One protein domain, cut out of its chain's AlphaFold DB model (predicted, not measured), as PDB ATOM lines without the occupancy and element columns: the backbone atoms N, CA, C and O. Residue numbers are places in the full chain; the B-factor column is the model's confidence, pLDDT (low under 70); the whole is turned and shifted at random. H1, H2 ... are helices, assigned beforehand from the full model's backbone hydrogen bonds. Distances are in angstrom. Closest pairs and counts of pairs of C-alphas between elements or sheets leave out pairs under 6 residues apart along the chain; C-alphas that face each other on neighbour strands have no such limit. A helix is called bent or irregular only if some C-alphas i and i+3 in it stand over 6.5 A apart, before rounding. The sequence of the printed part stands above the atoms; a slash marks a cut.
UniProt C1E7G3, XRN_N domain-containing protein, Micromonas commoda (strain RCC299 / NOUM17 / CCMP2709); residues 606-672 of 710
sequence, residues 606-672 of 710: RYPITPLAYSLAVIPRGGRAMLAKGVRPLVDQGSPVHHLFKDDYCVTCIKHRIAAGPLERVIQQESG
ATOM      1  N   ARG A 606      -3.110 -10.863  22.479       49.72
ATOM      2  CA  ARG A 606      -1.717 -11.217  22.810       49.72
ATOM      3  C   ARG A 606      -1.333 -12.616  22.294       49.72
ATOM      4  O   ARG A 606      -0.154 -12.958  22.272       49.72
ATOM      5  N   TYR A 607      -2.327 -13.422  21.914       57.69
ATOM      6  CA  TYR A 607      -2.189 -14.832  21.561       57.69
ATOM      7  C   TYR A 607      -2.750 -15.104  20.166       57.69
ATOM      8  O   TYR A 607      -3.876 -14.692  19.896       57.69
ATOM      9  N   PRO A 608      -2.028 -15.836  19.308       67.75
ATOM     10  CA  PRO A 608      -2.516 -16.136  17.971       67.75
ATOM     11  C   PRO A 608      -3.849 -16.895  17.984       67.75
ATOM     12  O   PRO A 608      -4.085 -17.738  18.854       67.75
ATOM     13  N   ILE A 609      -4.693 -16.634  16.983       76.19
ATOM     14  CA  ILE A 609      -5.960 -17.350  16.773       76.19
ATOM     15  C   ILE A 609      -5.688 -18.858  16.681       76.19
ATOM     16  O   ILE A 609      -4.770 -19.295  15.988       76.19
ATOM     17  N   THR A 610      -6.494 -19.677  17.354       83.88
ATOM     18  CA  THR A 610      -6.368 -21.137  17.264       83.88
ATOM     19  C   THR A 610      -6.871 -21.657  15.909       83.88
ATOM     20  O   THR A 610      -7.745 -21.039  15.292       83.88
ATOM     21  N   PRO A 611      -6.393 -22.817  15.419       88.44
ATOM     22  CA  PRO A 611      -6.869 -23.387  14.156       88.44
ATOM     23  C   PRO A 611      -8.388 -23.587  14.094       88.44
ATOM     24  O   PRO A 611      -9.004 -23.292  13.072       88.44
ATOM     25  N   LEU A 612      -9.019 -24.041  15.183       87.56
ATOM     26  CA  LEU A 612     -10.468 -24.261  15.207       87.56
ATOM     27  C   LEU A 612     -11.245 -22.942  15.121       87.56
ATOM     28  O   LEU A 612     -12.132 -22.828  14.270       87.56
ATOM     29  N   ALA A 613     -10.878 -21.936  15.923       83.94
ATOM     30  CA  ALA A 613     -11.498 -20.612  15.870       83.94
ATOM     31  C   ALA A 613     -11.296 -19.947  14.498       83.94
ATOM     32  O   ALA A 613     -12.229 -19.372  13.935       83.94
ATOM     33  N   TYR A 614     -10.105 -20.100  13.912       87.75
ATOM     34  CA  TYR A 614      -9.800 -19.609  12.571       87.75
ATOM     35  C   TYR A 614     -10.691 -20.264  11.506       87.75
ATOM     36  O   TYR A 614     -11.304 -19.573  10.687       87.75
ATOM     37  N   SER A 615     -10.836 -21.593  11.551       90.38
ATOM     38  CA  SER A 615     -11.710 -22.330  10.632       90.38
ATOM     39  C   SER A 615     -13.167 -21.857  10.725       90.38
ATOM     40  O   SER A 615     -13.811 -21.656   9.699       90.38
ATOM     41  N   LEU A 616     -13.665 -21.581  11.934       87.19
ATOM     42  CA  LEU A 616     -15.019 -21.082  12.178       87.19
ATOM     43  C   LEU A 616     -15.218 -19.641  11.671       87.19
ATOM     44  O   LEU A 616     -16.294 -19.269  11.188       87.19
ATOM     45  N   ALA A 617     -14.174 -18.815  11.757       83.88
ATOM     46  CA  ALA A 617     -14.193 -17.447  11.256       83.88
ATOM     47  C   ALA A 617     -14.223 -17.389   9.718       83.88
ATOM     48  O   ALA A 617     -14.927 -16.544   9.161       83.88
ATOM     49  N   VAL A 618     -13.497 -18.287   9.044       86.81
ATOM     50  CA  VAL A 618     -13.226 -18.221   7.596       86.81
ATOM     51  C   VAL A 618     -14.111 -19.142   6.754       86.81
ATOM     52  O   VAL A 618     -14.450 -18.790   5.621       86.81
ATOM     53  N   ILE A 619     -14.488 -20.318   7.259       87.12
ATOM     54  CA  ILE A 619     -15.281 -21.286   6.494       87.12
ATOM     55  C   ILE A 619     -16.762 -20.862   6.519       87.12
ATOM     56  O   ILE A 619     -17.341 -20.703   7.596       87.12
ATOM     57  N   PRO A 620     -17.401 -20.671   5.349       81.62
ATOM     58  CA  PRO A 620     -18.821 -20.334   5.279       81.62
ATOM     59  C   PRO A 620     -19.693 -21.548   5.616       81.62
ATOM     60  O   PRO A 620     -19.224 -22.689   5.616       81.62
ATOM     61  N   ARG A 621     -21.001 -21.329   5.804       80.56
ATOM     62  CA  ARG A 621     -21.970 -22.419   6.051       80.56
ATOM     63  C   ARG A 621     -21.900 -23.508   4.981       80.56
ATOM     64  O   ARG A 621     -21.946 -24.693   5.301       80.56
ATOM     65  N   GLY A 622     -21.695 -23.110   3.725       77.44
ATOM     66  CA  GLY A 622     -21.539 -24.032   2.603       77.44
ATOM     67  C   GLY A 622     -20.360 -25.009   2.731       77.44
ATOM     68  O   GLY A 622     -20.364 -26.052   2.087       77.44
ATOM     69  N   GLY A 623     -19.375 -24.698   3.578       82.25
ATOM     70  CA  GLY A 623     -18.204 -25.522   3.871       82.25
ATOM     71  C   GLY A 623     -18.292 -26.319   5.175       82.25
ATOM     72  O   GLY A 623     -17.280 -26.870   5.605       82.25
ATOM     73  N   ARG A 624     -19.469 -26.398   5.814       86.31
ATOM     74  CA  ARG A 624     -19.678 -27.044   7.126       86.31
ATOM     75  C   ARG A 624     -19.030 -28.427   7.250       86.31
ATOM     76  O   ARG A 624     -18.481 -28.751   8.299       86.31
ATOM     77  N   ALA A 625     -19.066 -29.244   6.196       86.69
ATOM     78  CA  ALA A 625     -18.476 -30.586   6.203       86.69
ATOM     79  C   ALA A 625     -16.958 -30.590   6.488       86.69
ATOM     80  O   ALA A 625     -16.435 -31.577   7.007       86.69
ATOM     81  N   MET A 626     -16.258 -29.491   6.189       88.38
ATOM     82  CA  MET A 626     -14.817 -29.344   6.417       88.38
ATOM     83  C   MET A 626     -14.473 -28.951   7.858       88.38
ATOM     84  O   MET A 626     -13.342 -29.175   8.287       88.38
ATOM     85  N   LEU A 627     -15.432 -28.412   8.620       88.69
ATOM     86  CA  LEU A 627     -15.244 -28.118  10.041       88.69
ATOM     87  C   LEU A 627     -15.082 -29.415  10.845       88.69
ATOM     88  O   LEU A 627     -15.689 -30.451  10.530       88.69
ATOM     89  N   ALA A 628     -14.294 -29.341  11.917       87.38
ATOM     90  CA  ALA A 628     -14.169 -30.415  12.896       87.38
ATOM     91  C   ALA A 628     -15.545 -30.792  13.473       87.38
ATOM     92  O   ALA A 628     -16.382 -29.921  13.708       87.38
ATOM     93  N   LYS A 629     -15.787 -32.091  13.716       86.56
ATOM     94  CA  LYS A 629     -17.110 -32.608  14.118       86.56
ATOM     95  C   LYS A 629     -17.708 -31.868  15.323       86.56
ATOM     96  O   LYS A 629     -18.879 -31.515  15.259       86.56
ATOM     97  N   GLY A 630     -16.902 -31.582  16.350       84.12
ATOM     98  CA  GLY A 630     -17.346 -30.873  17.559       84.12
ATOM     99  C   GLY A 630     -17.683 -29.391  17.356       84.12
ATOM    100  O   GLY A 630     -18.413 -28.821  18.153       84.12
ATOM    101  N   VAL A 631     -17.207 -28.766  16.274       84.75
ATOM    102  CA  VAL A 631     -17.424 -27.336  15.986       84.75
ATOM    103  C   VAL A 631     -18.632 -27.115  15.068       84.75
ATOM    104  O   VAL A 631     -19.233 -26.044  15.071       84.75
ATOM    105  N   ARG A 632     -19.034 -28.134  14.296       87.12
ATOM    106  CA  ARG A 632     -20.158 -28.049  13.342       87.12
ATOM    107  C   ARG A 632     -21.476 -27.541  13.952       87.12
ATOM    108  O   ARG A 632     -22.097 -26.717  13.289       87.12
ATOM    109  N   PRO A 633     -21.892 -27.933  15.175       88.31
ATOM    110  CA  PRO A 633     -23.139 -27.432  15.756       88.31
ATOM    111  C   PRO A 633     -23.184 -25.906  15.920       88.31
ATOM    112  O   PRO A 633     -24.261 -25.324  15.919       88.31
ATOM    113  N   LEU A 634     -22.030 -25.227  16.008       85.00
ATOM    114  CA  LEU A 634     -21.975 -23.768  16.164       85.00
ATOM    115  C   LEU A 634     -22.436 -23.000  14.917       85.00
ATOM    116  O   LEU A 634     -22.822 -21.839  15.027       85.00
ATOM    117  N   VAL A 635     -22.404 -23.622  13.735       82.62
ATOM    118  CA  VAL A 635     -22.878 -22.982  12.496       82.62
ATOM    119  C   VAL A 635     -24.340 -23.305  12.181       82.62
ATOM    120  O   VAL A 635     -24.928 -22.696  11.283       82.62
ATOM    121  N   ASP A 636     -24.934 -24.240  12.923       83.00
ATOM    122  CA  ASP A 636     -26.284 -24.745  12.695       83.00
ATOM    123  C   ASP A 636     -27.347 -23.847  13.341       83.00
ATOM    124  O   ASP A 636     -27.078 -23.063  14.257       83.00
ATOM    125  N   GLN A 637     -28.573 -23.927  12.821       81.31
ATOM    126  CA  GLN A 637     -29.705 -23.188  13.372       81.31
ATOM    127  C   GLN A 637     -29.984 -23.670  14.803       81.31
ATOM    128  O   GLN A 637     -29.970 -24.868  15.068       81.31
ATOM    129  N   GLY A 638     -30.206 -22.731  15.727       81.12
ATOM    130  CA  GLY A 638     -30.332 -23.014  17.163       81.12
ATOM    131  C   GLY A 638     -29.055 -22.752  17.968       81.12
ATOM    132  O   GLY A 638     -29.125 -22.653  19.189       81.12
ATOM    133  N   SER A 639     -27.902 -22.553  17.317       83.88
ATOM    134  CA  SER A 639     -26.694 -22.096  18.013       83.88
ATOM    135  C   SER A 639     -26.810 -20.629  18.469       83.88
ATOM    136  O   SER A 639     -27.281 -19.792  17.687       83.88
ATOM    137  N   PRO A 640     -26.300 -20.257  19.663       77.00
ATOM    138  CA  PRO A 640     -26.274 -18.863  20.128       77.00
ATOM    139  C   PRO A 640     -25.471 -17.938  19.199       77.00
ATOM    140  O   PRO A 640     -25.743 -16.741  19.094       77.00
ATOM    141  N   VAL A 641     -24.511 -18.493  18.456       77.06
ATOM    142  CA  VAL A 641     -23.671 -17.749  17.510       77.06
ATOM    143  C   VAL A 641     -24.129 -17.894  16.059       77.06
ATOM    144  O   VAL A 641     -23.492 -17.346  15.162       77.06
ATOM    145  N   HIS A 642     -25.263 -18.560  15.802       79.19
ATOM    146  CA  HIS A 642     -25.785 -18.768  14.447       79.19
ATOM    147  C   HIS A 642     -26.015 -17.451  13.693       79.19
ATOM    148  O   HIS A 642     -25.790 -17.372  12.486       79.19
ATOM    149  N   HIS A 643     -26.408 -16.387  14.405       73.75
ATOM    150  CA  HIS A 643     -26.599 -15.051  13.833       73.75
ATOM    151  C   HIS A 643     -25.339 -14.525  13.127       73.75
ATOM    152  O   HIS A 643     -25.446 -13.857  12.102       73.75
ATOM    153  N   LEU A 644     -24.147 -14.920  13.590       70.69
ATOM    154  CA  LEU A 644     -22.882 -14.555  12.959       70.69
ATOM    155  C   LEU A 644     -22.749 -15.143  11.553       70.69
ATOM    156  O   LEU A 644     -21.936 -14.639  10.782       70.69
ATOM    157  N   PHE A 645     -23.487 -16.212  11.230       72.75
ATOM    158  CA  PHE A 645     -23.498 -16.969   9.969       72.75
ATOM    159  C   PHE A 645     -24.726 -16.704   9.095       72.75
ATOM    160  O   PHE A 645     -24.850 -17.325   8.041       72.75
ATOM    161  N   LYS A 646     -25.611 -15.786   9.505       65.12
ATOM    162  CA  LYS A 646     -26.734 -15.330   8.675       65.12
ATOM    163  C   LYS A 646     -26.259 -14.373   7.585       65.12
ATOM    164  O   LYS A 646     -26.589 -14.564   6.422       65.12
ATOM    165  N   ASP A 647     -25.426 -13.407   7.969       60.62
ATOM    166  CA  ASP A 647     -24.787 -12.459   7.063       60.62
ATOM    167  C   ASP A 647     -23.347 -12.874   6.796       60.62
ATOM    168  O   ASP A 647     -22.447 -12.678   7.622       60.62
ATOM    169  N   ASP A 648     -23.097 -13.445   5.619       55.16
ATOM    170  CA  ASP A 648     -21.791 -14.025   5.323       55.16
ATOM    171  C   ASP A 648     -20.642 -12.994   5.196       55.16
ATOM    172  O   ASP A 648     -19.477 -13.376   5.071       55.16
ATOM    173  N   TYR A 649     -20.936 -11.694   5.321       56.19
ATOM    174  CA  TYR A 649     -19.997 -10.592   5.085       56.19
ATOM    175  C   TYR A 649     -19.892  -9.541   6.210       56.19
ATOM    176  O   TYR A 649     -19.338  -8.466   5.998       56.19
ATOM    177  N   CYS A 650     -20.393  -9.787   7.421       58.22
ATOM    178  CA  CYS A 650     -20.262  -8.786   8.485       58.22
ATOM    179  C   CYS A 650     -18.897  -8.880   9.204       58.22
ATOM    180  O   CYS A 650     -18.553  -9.918   9.774       58.22
ATOM    181  N   VAL A 651     -18.113  -7.791   9.211       54.81
ATOM    182  CA  VAL A 651     -16.813  -7.721   9.914       54.81
ATOM    183  C   VAL A 651     -16.973  -7.806  11.423       54.81
ATOM    184  O   VAL A 651     -16.219  -8.531  12.072       54.81
ATOM    185  N   THR A 652     -17.997  -7.160  11.977       59.03
ATOM    186  CA  THR A 652     -18.383  -7.320  13.384       59.03
ATOM    187  C   THR A 652     -18.685  -8.787  13.690       59.03
ATOM    188  O   THR A 652     -18.208  -9.322  14.688       59.03
ATOM    189  N   CYS A 653     -19.353  -9.501  12.777       58.84
ATOM    190  CA  CYS A 653     -19.597 -10.927  12.961       58.84
ATOM    191  C   CYS A 653     -18.319 -11.773  12.909       58.84
ATOM    192  O   CYS A 653     -18.193 -12.714  13.687       58.84
ATOM    193  N   ILE A 654     -17.355 -11.458  12.035       59.16
ATOM    194  CA  ILE A 654     -16.047 -12.141  12.012       59.16
ATOM    195  C   ILE A 654     -15.329 -11.960  13.352       59.16
ATOM    196  O   ILE A 654     -14.837 -12.937  13.911       59.16
ATOM    197  N   LYS A 655     -15.330 -10.743  13.905       60.62
ATOM    198  CA  LYS A 655     -14.723 -10.457  15.212       60.62
ATOM    199  C   LYS A 655     -15.372 -11.257  16.332       60.62
ATOM    200  O   LYS A 655     -14.664 -11.920  17.080       60.62
ATOM    201  N   HIS A 656     -16.702 -11.266  16.407       61.03
ATOM    202  CA  HIS A 656     -17.411 -12.061  17.411       61.03
ATOM    203  C   HIS A 656     -17.136 -13.564  17.273       61.03
ATOM    204  O   HIS A 656     -17.036 -14.250  18.283       61.03
ATOM    205  N   ARG A 657     -16.939 -14.085  16.053       63.16
ATOM    206  CA  ARG A 657     -16.546 -15.494  15.856       63.16
ATOM    207  C   ARG A 657     -15.146 -15.788  16.383       63.16
ATOM    208  O   ARG A 657     -14.949 -16.828  16.996       63.16
ATOM    209  N   ILE A 658     -14.189 -14.888  16.151       56.94
ATOM    210  CA  ILE A 658     -12.817 -15.021  16.668       56.94
ATOM    211  C   ILE A 658     -12.826 -14.918  18.197       56.94
ATOM    212  O   ILE A 658     -12.219 -15.739  18.880       56.94
ATOM    213  N   ALA A 659     -13.581 -13.960  18.740       56.56
ATOM    214  CA  ALA A 659     -13.756 -13.755  20.175       56.56
ATOM    215  C   ALA A 659     -14.575 -14.861  20.864       56.56
ATOM    216  O   ALA A 659     -14.519 -14.963  22.084       56.56
ATOM    217  N   ALA A 660     -15.285 -15.713  20.116       55.12
ATOM    218  CA  ALA A 660     -15.882 -16.950  20.626       55.12
ATOM    219  C   ALA A 660     -14.844 -18.082  20.802       55.12
ATOM    220  O   ALA A 660     -15.157 -19.121  21.374       55.12
ATOM    221  N   GLY A 661     -13.592 -17.882  20.369       47.66
ATOM    222  CA  GLY A 661     -12.475 -18.813  20.546       47.66
ATOM    223  C   GLY A 661     -12.163 -19.257  21.989       47.66
ATOM    224  O   GLY A 661     -11.773 -20.409  22.159       47.66
ATOM    225  N   PRO A 662     -12.373 -18.455  23.058       50.22
ATOM    226  CA  PRO A 662     -12.212 -18.908  24.443       50.22
ATOM    227  C   PRO A 662     -13.117 -20.086  24.831       50.22
ATOM    228  O   PRO A 662     -12.784 -20.794  25.780       50.22
ATOM    229  N   LEU A 663     -14.192 -20.349  24.073       49.41
ATOM    230  CA  LEU A 663     -15.017 -21.551  24.211       49.41
ATOM    231  C   LEU A 663     -14.189 -22.833  24.004       49.41
ATOM    232  O   LEU A 663     -14.532 -23.871  24.546       49.41
ATOM    233  N   GLU A 664     -13.066 -22.774  23.282       50.41
ATOM    234  CA  GLU A 664     -12.161 -23.910  23.079       50.41
ATOM    235  C   GLU A 664     -11.446 -24.340  24.361       50.41
ATOM    236  O   GLU A 664     -11.294 -25.537  24.586       50.41
ATOM    237  N   ARG A 665     -11.043 -23.396  25.224       45.72
ATOM    238  CA  ARG A 665     -10.446 -23.745  26.525       45.72
ATOM    239  C   ARG A 665     -11.470 -24.433  27.419       45.72
ATOM    240  O   ARG A 665     -11.125 -25.410  28.071       45.72
ATOM    241  N   VAL A 666     -12.719 -23.975  27.364       46.88
ATOM    242  CA  VAL A 666     -13.848 -24.590  28.071       46.88
ATOM    243  C   VAL A 666     -14.146 -25.981  27.500       46.88
ATOM    244  O   VAL A 666     -14.168 -26.945  28.250       46.88
ATOM    245  N   ILE A 667     -14.237 -26.133  26.174       48.94
ATOM    246  CA  ILE A 667     -14.484 -27.427  25.516       48.94
ATOM    247  C   ILE A 667     -13.339 -28.416  25.772       48.94
ATOM    248  O   ILE A 667     -13.599 -29.591  26.008       48.94
ATOM    249  N   GLN A 668     -12.075 -27.986  25.748       47.69
ATOM    250  CA  GLN A 668     -10.928 -28.854  26.054       47.69
ATOM    251  C   GLN A 668     -10.877 -29.247  27.538       47.69
ATOM    252  O   GLN A 668     -10.539 -30.390  27.840       47.69
ATOM    253  N   GLN A 669     -11.262 -28.350  28.453       47.19
ATOM    254  CA  GLN A 669     -11.408 -28.654  29.882       47.19
ATOM    255  C   GLN A 669     -12.570 -29.627  30.146       47.19
ATOM    256  O   GLN A 669     -12.403 -30.590  30.891       47.19
ATOM    257  N   GLU A 670     -13.711 -29.447  29.480       43.91
ATOM    258  CA  GLU A 670     -14.862 -30.353  29.570       43.91
ATOM    259  C   GLU A 670     -14.571 -31.723  28.933       43.91
ATOM    260  O   GLU A 670     -14.949 -32.758  29.478       43.91
ATOM    261  N   SER A 671     -13.822 -31.756  27.824       42.84
ATOM    262  CA  SER A 671     -13.388 -33.001  27.169       42.84
ATOM    263  C   SER A 671     -12.345 -33.766  27.992       42.84
ATOM    264  O   SER A 671     -12.312 -34.994  27.944       42.84
ATOM    265  N   GLY A 672     -11.494 -33.054  28.738       38.06
ATOM    266  CA  GLY A 672     -10.501 -33.640  29.643       38.06
ATOM    267  C   GLY A 672     -11.114 -34.219  30.922       38.06
ATOM    268  O   GLY A 672     -10.631 -35.232  31.417       38.06
TER     269      GLY A 672
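What this domain is: This is residues 606 to 672 of the 710 residues of the protein "XRN_N domain-containing protein" of Micromonas commoda (strain RCC299 / NOUM17 / CCMP2709) (UniProt C1E7G3). Two helices, H1 and H5, lie side by side and run opposite ways, and the short helices H2, H3 and H4 make an arc that leads from H1 round to H5. H6 reaches on beyond H5 as an arm that touches no other helix. The 67 printed residues hold six named helices, H1 to H6 in chain order, and no named strand, an all-helix class. The whole is compact, with a radius of gyration of the C-alphas of 11.5 A and spans of 33 by 27 by 20 A.

Where its parts are: H1, residues 611 to 618, begins at C-alpha 611 (-6.869, -23.387, 14.156) and is 10.5 A long. H2, residues 621 to 626, is 10.0 A long and irregular, with C-alphas 622 and 625 8.1 A apart. H3, residues 632 to 635, and H4, residues 642 to 645, are 5.8 A and 5.3 A long. H5, residues 651 to 659, is 12.3 A long. H6, residues 663 to 672, is 14.0 A long and ends at C-alpha 672 (-10.501, -33.640, 29.643).

How they stand to each other: H1 touches H5 at a shallow tilt of 13 degrees, opposite ways; their closest C-alphas, of Ala 617 and Arg 657, are 5.5 A apart. H1 and H2 are near each other. H2 touches H3, closest at the C-alphas of Arg 624 and Arg 632, 6.3 A. H3 and H4 only just touch, only at the corner, with 3 pairs of C-alphas within 8 A, the closest those of Val 635 and His 642 at 5.5 A. H4 touches H5, closest at the C-alphas of Leu 644 and Cys 653, 4.9 A. H6 is close to but not clearly touching H1: the closest C-alphas, of Ala 613 and Glu 664, are 8.0 A apart. In H1, H5 and H6 every O i to N i+4 pair is within hydrogen-bond range; H2 has 0 of 2 such pairs but 2 of 3 O i to N i+3 pairs, and H3 and H4 are too short for an i+4 pair.

The domain as a whole: The two C-alphas farthest apart, of Tyr 649 and Gly 672, are 35.0 A from each other. The printed part has no cut and no long link. The mean pLDDT of the printed part is 70.1; residues 606 to 608 and 646 to 672 are under 70.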